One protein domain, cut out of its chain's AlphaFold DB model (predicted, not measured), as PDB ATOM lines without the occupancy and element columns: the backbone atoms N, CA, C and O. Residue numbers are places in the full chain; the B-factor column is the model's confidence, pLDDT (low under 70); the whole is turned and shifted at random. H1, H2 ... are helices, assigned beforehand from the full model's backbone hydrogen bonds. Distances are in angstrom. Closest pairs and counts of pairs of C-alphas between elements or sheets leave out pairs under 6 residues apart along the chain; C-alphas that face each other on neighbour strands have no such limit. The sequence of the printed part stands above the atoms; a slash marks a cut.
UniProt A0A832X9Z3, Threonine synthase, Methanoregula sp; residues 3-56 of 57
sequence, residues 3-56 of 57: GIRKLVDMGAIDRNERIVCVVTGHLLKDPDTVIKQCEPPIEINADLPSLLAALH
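Overview. This is residues 3 to 56 of the 57 residues of the protein "Threonine synthase" of Methanoregula sp (UniProt A0A832X9Z3). Picture three short helices strung out along an open, extended chain like beads on a thread, H1 at one end of the long axis, H2 partway along and H3 at the other end, with no shared core. After H1 the chain loops round through residues 10 to 21 and then runs off to H2 near the bend of a wide V; past H2 it runs on to the far end, where it folds back at residues 45 to 48 into H3. The printed part has 54 residues, with three named helices in the order H1, H2, H3 and no named strand; the class is all helix, though under half of the residues, 22 of the 54, are in named elements. The whole is extended, with a radius of gyration of the C-alphas of 20.0 A, and elongated, spanning 54 by 27 by 17 A.

Along the chain. Find C-alpha 3 at (-6.322, 102.442, -30.500); there H1 begins, and it covers residues 3 to 9, 10.0 A from first to last C-alpha. Next go to C-alpha 31 at (-20.530, 85.415, -30.909), where H2 begins; it covers residues 31 to 37 and measures 10.1 A. Last comes H3, residues 48 to 55, the longest helix by residues with 8, and 10.8 A long; look for its end at C-alpha 55, (-42.211, 99.347, -25.354).

Arrangement. Look first at H1, which touches no helix. H1 and H2 are apart, with no C-alpha of the one within 8 A of the other. By the same test H2 and H3 are apart, and so are H1 and H3. Residues 6 to 11, of which 6 to 9 belong to H1, stand free. Residues 22 to 41, of which 31 to 37 belong to H2, stand free, as do residues 45 to 50, of which 48 to 50 belong to H3. In the backbones of H1, H2 and H3, you will find every O i to N i+4 pair within hydrogen-bond range.

Size, cuts and confidence. To see how far the printed part reaches, compare Ala 12 with Asp 47: their C-alphas are the two farthest apart, at 54.7 A. From Gly 3 to His 56, the first and last printed residues, the C-alphas are 37.7 A apart. The link from H1 to H2, residues 10 to 30, is long, with 21 residues; its C-alphas lie 11 to 26 A from the mean of the C-alphas. The link from H2 to H3, with 10 residues, is short. The printed part has no cut. In the B-factor column the mean pLDDT of the printed part is 94.2, and no printed residue is under 70.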
ATOM      1  N   GLY A   3      -7.581 101.750 -30.197       96.06
ATOM      2  CA  GLY A   3      -6.322 102.442 -30.500       96.06
ATOM      3  C   GLY A   3      -6.515 103.911 -30.880       96.06
ATOM      4  O   GLY A   3      -5.839 104.771 -30.330       96.06
ATOM      5  N   ILE A   4      -7.492 104.215 -31.743       96.31
ATOM      6  CA  ILE A   4      -7.796 105.600 -32.138       96.31
ATOM      7  C   ILE A   4      -8.258 106.428 -30.941       96.31
ATOM      8  O   ILE A   4      -7.770 107.537 -30.758       96.31
ATOM      9  N   ARG A   5      -9.130 105.873 -30.085       95.44
ATOM     10  CA  ARG A   5      -9.568 106.560 -28.860       95.44
ATOM     11  C   ARG A   5      -8.364 106.975 -28.008       95.44
ATOM     12  O   ARG A   5      -8.232 108.142 -27.677       95.44
ATOM     13  N   LYS A   6      -7.442 106.039 -27.761       97.62
ATOM     14  CA  LYS A   6      -6.218 106.302 -26.993       97.62
ATOM     15  C   LYS A   6      -5.349 107.401 -27.620       97.62
ATOM     16  O   LYS A   6      -4.831 108.242 -26.898       97.62
ATOM     17  N   LEU A   7      -5.164 107.384 -28.940       97.38
ATOM     18  CA  LEU A   7      -4.307 108.355 -29.630       97.38
ATOM     19  C   LEU A   7      -4.893 109.774 -29.615       97.38
ATOM     20  O   LEU A   7      -4.137 110.730 -29.455       97.38
ATOM     21  N   VAL A   8      -6.221 109.906 -29.705       96.31
ATOM     22  CA  VAL A   8      -6.916 111.193 -29.537       96.31
ATOM     23  C   VAL A   8      -6.773 111.705 -28.102       96.31
ATOM     24  O   VAL A   8      -6.435 112.868 -27.905       96.31
ATOM     25  N   ASP A   9      -6.956 110.839 -27.099       96.81
ATOM     26  CA  ASP A   9      -6.818 111.219 -25.683       96.81
ATOM     27  C   ASP A   9      -5.385 111.669 -25.335       96.81
ATOM     28  O   ASP A   9      -5.181 112.518 -24.471       96.81
ATOM     29  N   MET A  10      -4.382 111.126 -26.034       97.50
ATOM     30  CA  MET A  10      -2.972 111.514 -25.905       97.50
ATOM     31  C   MET A  10      -2.601 112.779 -26.699       97.50
ATOM     32  O   MET A  10      -1.453 113.212 -26.627       97.50
ATOM     33  N   GLY A  11      -3.521 113.345 -27.487       96.38
ATOM     34  CA  GLY A  11      -3.245 114.484 -28.371       96.38
ATOM     35  C   GLY A  11      -2.320 114.160 -29.550       96.38
ATOM     36  O   GLY A  11      -1.792 115.071 -30.177       96.38
ATOM     37  N   ALA A  12      -2.106 112.876 -29.853       97.44
ATOM     38  CA  ALA A  12      -1.254 112.439 -30.962       97.44
ATOM     39  C   ALA A  12      -1.948 112.556 -32.331       97.44
ATOM     40  O   ALA A  12      -1.286 112.454 -33.358       97.44
ATOM     41  N   ILE A  13      -3.274 112.710 -32.329       96.69
ATOM     42  CA  ILE A  13      -4.136 112.822 -33.505       96.69
ATOM     43  C   ILE A  13      -5.135 113.945 -33.241       96.69
ATOM     44  O   ILE A  13      -5.809 113.937 -32.204       96.69
ATOM     45  N   ASP A  14      -5.261 114.875 -34.184       95.31
ATOM     46  CA  ASP A  14      -6.254 115.943 -34.114       95.31
ATOM     47  C   ASP A  14      -7.666 115.450 -34.481       95.31
ATOM     48  O   ASP A  14      -7.862 114.534 -35.282       95.31
ATOM     49  N   ARG A  15      -8.693 116.093 -33.915       92.31
ATOM     50  CA  ARG A  15     -10.101 115.738 -34.163       92.31
ATOM     51  C   ARG A  15     -10.551 115.968 -35.611       92.31
ATOM     52  O   ARG A  15     -11.562 115.391 -36.006       92.31
ATOM     53  N   ASN A  16      -9.837 116.792 -36.379       94.94
ATOM     54  CA  ASN A  16     -10.147 117.101 -37.776       94.94
ATOM     55  C   ASN A  16      -9.396 116.205 -38.776       94.94
ATOM     56  O   ASN A  16      -9.625 116.310 -39.983       94.94
ATOM     57  N   GLU A  17      -8.502 115.330 -38.310       95.44
ATOM     58  CA  GLU A  17      -7.806 114.386 -39.182       95.44
ATOM     59  C   GLU A  17      -8.750 113.313 -39.739       95.44
ATOM     60  O   GLU A  17      -9.682 112.840 -39.083       95.44
ATOM     61  N   ARG A  18      -8.486 112.877 -40.977       95.75
ATOM     62  CA  ARG A  18      -9.233 111.794 -41.620       95.75
ATOM     63  C   ARG A  18      -8.486 110.476 -41.466       95.75
ATOM     64  O   ARG A  18      -7.397 110.313 -42.005       95.75
ATOM     65  N   ILE A  19      -9.119 109.512 -40.803       95.31
ATOM     66  CA  ILE A  19      -8.524 108.209 -40.487       95.31
ATOM     67  C   ILE A  19      -9.358 107.079 -41.078       95.31
ATOM     68  O   ILE A  19     -10.584 107.081 -40.984       95.31
ATOM     69  N   VAL A  20      -8.680 106.074 -41.633       96.38
ATOM     70  CA  VAL A  20      -9.294 104.821 -42.085       96.38
ATOM     71  C   VAL A  20      -8.849 103.689 -41.163       96.38
ATOM     72  O   VAL A  20      -7.658 103.437 -41.007       96.38
ATOM     73  N   CYS A  21      -9.810 102.996 -40.551       95.62
ATOM     74  CA  CYS A  21      -9.558 101.789 -39.762       95.62
ATOM     75  C   CYS A  21      -9.951 100.557 -40.577       95.62
ATOM     76  O   CYS A  21     -11.114 100.415 -40.951       95.62
ATOM     77  N   VAL A  22      -9.010  99.643 -40.808       96.25
ATOM     78  CA  VAL A  22      -9.308  98.355 -41.442       96.25
ATOM     79  C   VAL A  22      -9.743  97.365 -40.370       96.25
ATOM     80  O   VAL A  22      -8.989  97.063 -39.445       96.25
ATOM     81  N   VAL A  23     -10.966  96.855 -40.492       93.75
ATOM     82  CA  VAL A  23     -11.492  95.817 -39.602       93.75
ATOM     83  C   VAL A  23     -11.172  94.451 -40.205       93.75
ATOM     84  O   VAL A  23     -11.592  94.141 -41.315       93.75
ATOM     85  N   THR A  24     -10.412  93.627 -39.485       92.12
ATOM     86  CA  THR A  24      -9.916  92.325 -39.974       92.12
ATOM     87  C   THR A  24     -10.894  91.163 -39.742       92.12
ATOM     88  O   THR A  24     -10.744  90.079 -40.317       92.12
ATOM     89  N   GLY A  25     -11.911  91.356 -38.897       90.75
ATOM     90  CA  GLY A  25     -12.863  90.325 -38.488       90.75
ATOM     91  C   GLY A  25     -14.316  90.783 -38.568       90.75
ATOM     92  O   GLY A  25     -14.623  91.950 -38.358       90.75
ATOM     93  N   HIS A  26     -15.214  89.842 -38.855       91.31
ATOM     94  CA  HIS A  26     -16.652  90.057 -38.738       91.31
ATOM     95  C   HIS A  26     -17.123  89.656 -37.335       91.31
ATOM     96  O   HIS A  26     -16.532  88.764 -36.731       91.31
ATOM     97  N   LEU A  27     -18.194  90.277 -36.842       86.50
ATOM     98  CA  LEU A  27     -18.734  90.037 -35.499       86.50
ATOM     99  C   LEU A  27     -19.119  88.567 -35.271       86.50
ATOM    100  O   LEU A  27     -18.880  88.039 -34.194       86.50
ATOM    101  N   LEU A  28     -19.610  87.867 -36.304       91.31
ATOM    102  CA  LEU A  28     -19.960  86.441 -36.206       91.31
ATOM    103  C   LEU A  28     -18.761  85.509 -35.965       91.31
ATOM    104  O   LEU A  28     -18.964  84.322 -35.733       91.31
ATOM    105  N   LYS A  29     -17.517  86.003 -36.033       91.75
ATOM    106  CA  LYS A  29     -16.333  85.194 -35.702       91.75
ATOM    107  C   LYS A  29     -16.189  84.939 -34.196       91.75
ATOM    108  O   LYS A  29     -15.473  84.015 -33.834       91.75
ATOM    109  N   ASP A  30     -16.831  85.745 -33.350       91.50
ATOM    110  CA  ASP A  30     -16.807  85.608 -31.889       91.50
ATOM    111  C   ASP A  30     -18.172  86.004 -31.288       91.50
ATOM    112  O   ASP A  30     -18.339  87.107 -30.754       91.50
ATOM    113  N   PRO A  31     -19.191  85.136 -31.420       89.62
ATOM    114  CA  PRO A  31     -20.530  85.415 -30.909       89.62
ATOM    115  C   PRO A  31     -20.585  85.454 -29.373       89.62
ATOM    116  O   PRO A  31     -21.414  86.171 -28.819       89.62
ATOM    117  N   ASP A  32     -19.691  84.749 -28.676       92.94
ATOM    118  CA  ASP A  32     -19.671  84.701 -27.209       92.94
ATOM    119  C   ASP A  32     -19.348  86.071 -26.605       92.94
ATOM    120  O   ASP A  32     -19.974  86.490 -25.626       92.94
ATOM    121  N   THR A  33     -18.393  86.798 -27.193       89.38
ATOM    122  CA  THR A  33     -18.088  88.175 -26.775       89.38
ATOM    123  C   THR A  33     -19.278  89.107 -26.992       89.38
ATOM    124  O   THR A  33     -19.521  89.973 -26.152       89.38
ATOM    125  N   VAL A  34     -20.046  88.913 -28.069       88.12
ATOM    126  CA  VAL A  34     -21.261  89.701 -28.335       88.12
ATOM    127  C   VAL A  34     -22.317  89.425 -27.266       88.12
ATOM    128  O   VAL A  34     -22.809  90.364 -26.647       88.12
ATOM    129  N   ILE A  35     -22.605  88.151 -26.987       90.19
ATOM    130  CA  ILE A  35     -23.614  87.752 -25.995       90.19
ATOM    131  C   ILE A  35     -23.278  88.316 -24.609       90.19
ATOM    132  O   ILE A  35     -24.162  88.828 -23.932       90.19
ATOM    133  N   LYS A  36     -22.002  88.295 -24.199       91.25
ATOM    134  CA  LYS A  36     -21.559  88.850 -22.905       91.25
ATOM    135  C   LYS A  36     -21.727  90.367 -22.781       91.25
ATOM    136  O   LYS A  36     -21.735  90.874 -21.664       91.25
ATOM    137  N   GLN A  37     -21.773  91.089 -23.899       90.69
ATOM    138  CA  GLN A  37     -21.935  92.547 -23.921       90.69
ATOM    139  C   GLN A  37     -23.398  92.980 -24.049       90.69
ATOM    140  O   GLN A  37     -23.703  94.144 -23.801       90.69
ATOM    141  N   CYS A  38     -24.289  92.072 -24.443       89.94
ATOM    142  CA  CYS A  38     -25.717  92.335 -24.507       89.94
ATOM    143  C   CYS A  38     -26.352  92.183 -23.121       89.94
ATOM    144  O   CYS A  38     -26.102  91.212 -22.410       89.94
ATOM    145  N   GLU A  39     -27.217  93.125 -22.760       90.50
ATOM    146  CA  GLU A  39     -28.129  92.930 -21.634       90.50
ATOM    147  C   GLU A  39     -29.167  91.854 -21.994       90.50
ATOM    148  O   GLU A  39     -29.544  91.729 -23.168       90.50
ATOM    149  N   PRO A  40     -29.623  91.049 -21.017       90.06
ATOM    150  CA  PRO A  40     -30.688  90.092 -21.264       90.06
ATOM    151  C   PRO A  40     -31.966  90.822 -21.710       90.06
ATOM    152  O   PRO A  40     -32.234  91.936 -21.254       90.06
ATOM    153  N   PRO A  41     -32.767  90.211 -22.600       91.00
ATOM    154  CA  PRO A  41     -34.032  90.796 -23.019       91.00
ATOM    155  C   PRO A  41     -34.990  90.945 -21.830       91.00
ATOM    156  O   PRO A  41     -34.951  90.166 -20.878       91.00
ATOM    157  N   ILE A  42     -35.879  91.936 -21.907       94.38
ATOM    158  CA  ILE A  42     -36.935  92.140 -20.911       94.38
ATOM    159  C   ILE A  42     -37.968  91.017 -21.060       94.38
ATOM    160  O   ILE A  42     -38.574  90.864 -22.123       94.38
ATOM    161  N   GLU A  43     -38.179  90.241 -19.999       96.12
ATOM    162  CA  GLU A  43     -39.208  89.199 -19.953       96.12
ATOM    163  C   GLU A  43     -40.580  89.807 -19.622       96.12
ATOM    164  O   GLU A  43     -40.720  90.577 -18.672       96.12
ATOM    165  N   ILE A  44     -41.601  89.455 -20.408       97.06
ATOM    166  CA  ILE A  44     -42.981  89.939 -20.263       97.06
ATOM    167  C   ILE A  44     -43.984  88.794 -20.426       97.06
ATOM    168  O   ILE A  44     -43.677  87.769 -21.036       97.06
ATOM    169  N   ASN A  45     -45.208  88.982 -19.928       97.56
ATOM    170  CA  ASN A  45     -46.306  88.059 -20.216       97.56
ATOM    171  C   ASN A  45     -46.706  88.118 -21.700       97.56
ATOM    172  O   ASN A  45     -46.554  89.144 -22.365       97.56
ATOM    173  N   ALA A  46     -47.272  87.019 -22.208       97.00
ATOM    174  CA  ALA A  46     -47.745  86.893 -23.589       97.00
ATOM    175  C   ALA A  46     -49.111  87.581 -23.811       97.00
ATOM    176  O   ALA A  46     -50.057  86.968 -24.309       97.00
ATOM    177  N   ASP A  47     -49.216  88.855 -23.427       97.81
ATOM    178  CA  ASP A  47     -50.410  89.679 -23.590       97.81
ATOM    179  C   ASP A  47     -50.079  91.089 -24.101       97.81
ATOM    180  O   ASP A  47     -48.978  91.616 -23.931       97.81
ATOM    181  N   LEU A  48     -51.057  91.690 -24.782       97.38
ATOM    182  CA  LEU A  48     -50.911  93.008 -25.397       97.38
ATOM    183  C   LEU A  48     -50.603  94.118 -24.370       97.38
ATOM    184  O   LEU A  48     -49.719  94.926 -24.658       97.38
ATOM    185  N   PRO A  49     -51.255  94.176 -23.186       97.31
ATOM    186  CA  PRO A  49     -50.917  95.168 -22.164       97.31
ATOM    187  C   PRO A  49     -49.443  95.137 -21.737       97.31
ATOM    188  O   PRO A  49     -48.800  96.185 -21.688       97.31
ATOM    189  N   SER A  50     -48.898  93.948 -21.469       96.88
ATOM    190  CA  SER A  50     -47.507  93.769 -21.037       96.88
ATOM    191  C   SER A  50     -46.511  94.196 -22.117       96.88
ATOM    192  O   SER A  50     -45.487  94.805 -21.808       96.88
ATOM    193  N   LEU A  51     -46.830  93.937 -23.389       96.50
ATOM    194  CA  LEU A  51     -46.016  94.372 -24.524       96.50
ATOM    195  C   LEU A  51     -45.970  95.901 -24.661       96.50
ATOM    196  O   LEU A  51     -44.890  96.464 -24.826       96.50
ATOM    197  N   LEU A  52     -47.124  96.569 -24.591       96.88
ATOM    198  CA  LEU A  52     -47.207  98.029 -24.716       96.88
ATOM    199  C   LEU A  52     -46.430  98.729 -23.594       96.88
ATOM    200  O   LEU A  52     -45.607  99.604 -23.866       96.88
ATOM    201  N   ALA A  53     -46.586  98.252 -22.354       95.56
ATOM    202  CA  ALA A  53     -45.849  98.773 -21.208       95.56
ATOM    203  C   ALA A  53     -44.322  98.669 -21.388       95.56
ATOM    204  O   ALA A  53     -43.611  99.639 -21.127       95.56
ATOM    205  N   ALA A  54     -43.814  97.528 -21.871       95.38
ATOM    206  CA  ALA A  54     -42.378  97.318 -22.082       95.38
ATOM    207  C   ALA A  54     -41.791  98.141 -23.242       95.38
ATOM    208  O   ALA A  54     -40.608  98.479 -23.223       95.38
ATOM    209  N   LEU A  55     -42.608  98.478 -24.243       95.50
ATOM    210  CA  LEU A  55     -42.211  99.347 -25.354       95.50
ATOM    211  C   LEU A  55     -42.395 100.842 -25.047       95.50
ATOM    212  O   LEU A  55     -42.029 101.671 -25.881       95.50
ATOM    213  N   HIS A  56     -42.917 101.186 -23.863       91.50
ATOM    214  CA  HIS A  56     -43.320 102.543 -23.485       91.50
ATOM    215  C   HIS A  56     -44.317 103.167 -24.481       91.50
ATOM    216  O   HIS A  56     -44.183 104.337 -24.853       91.50
TER     217      HIS A  56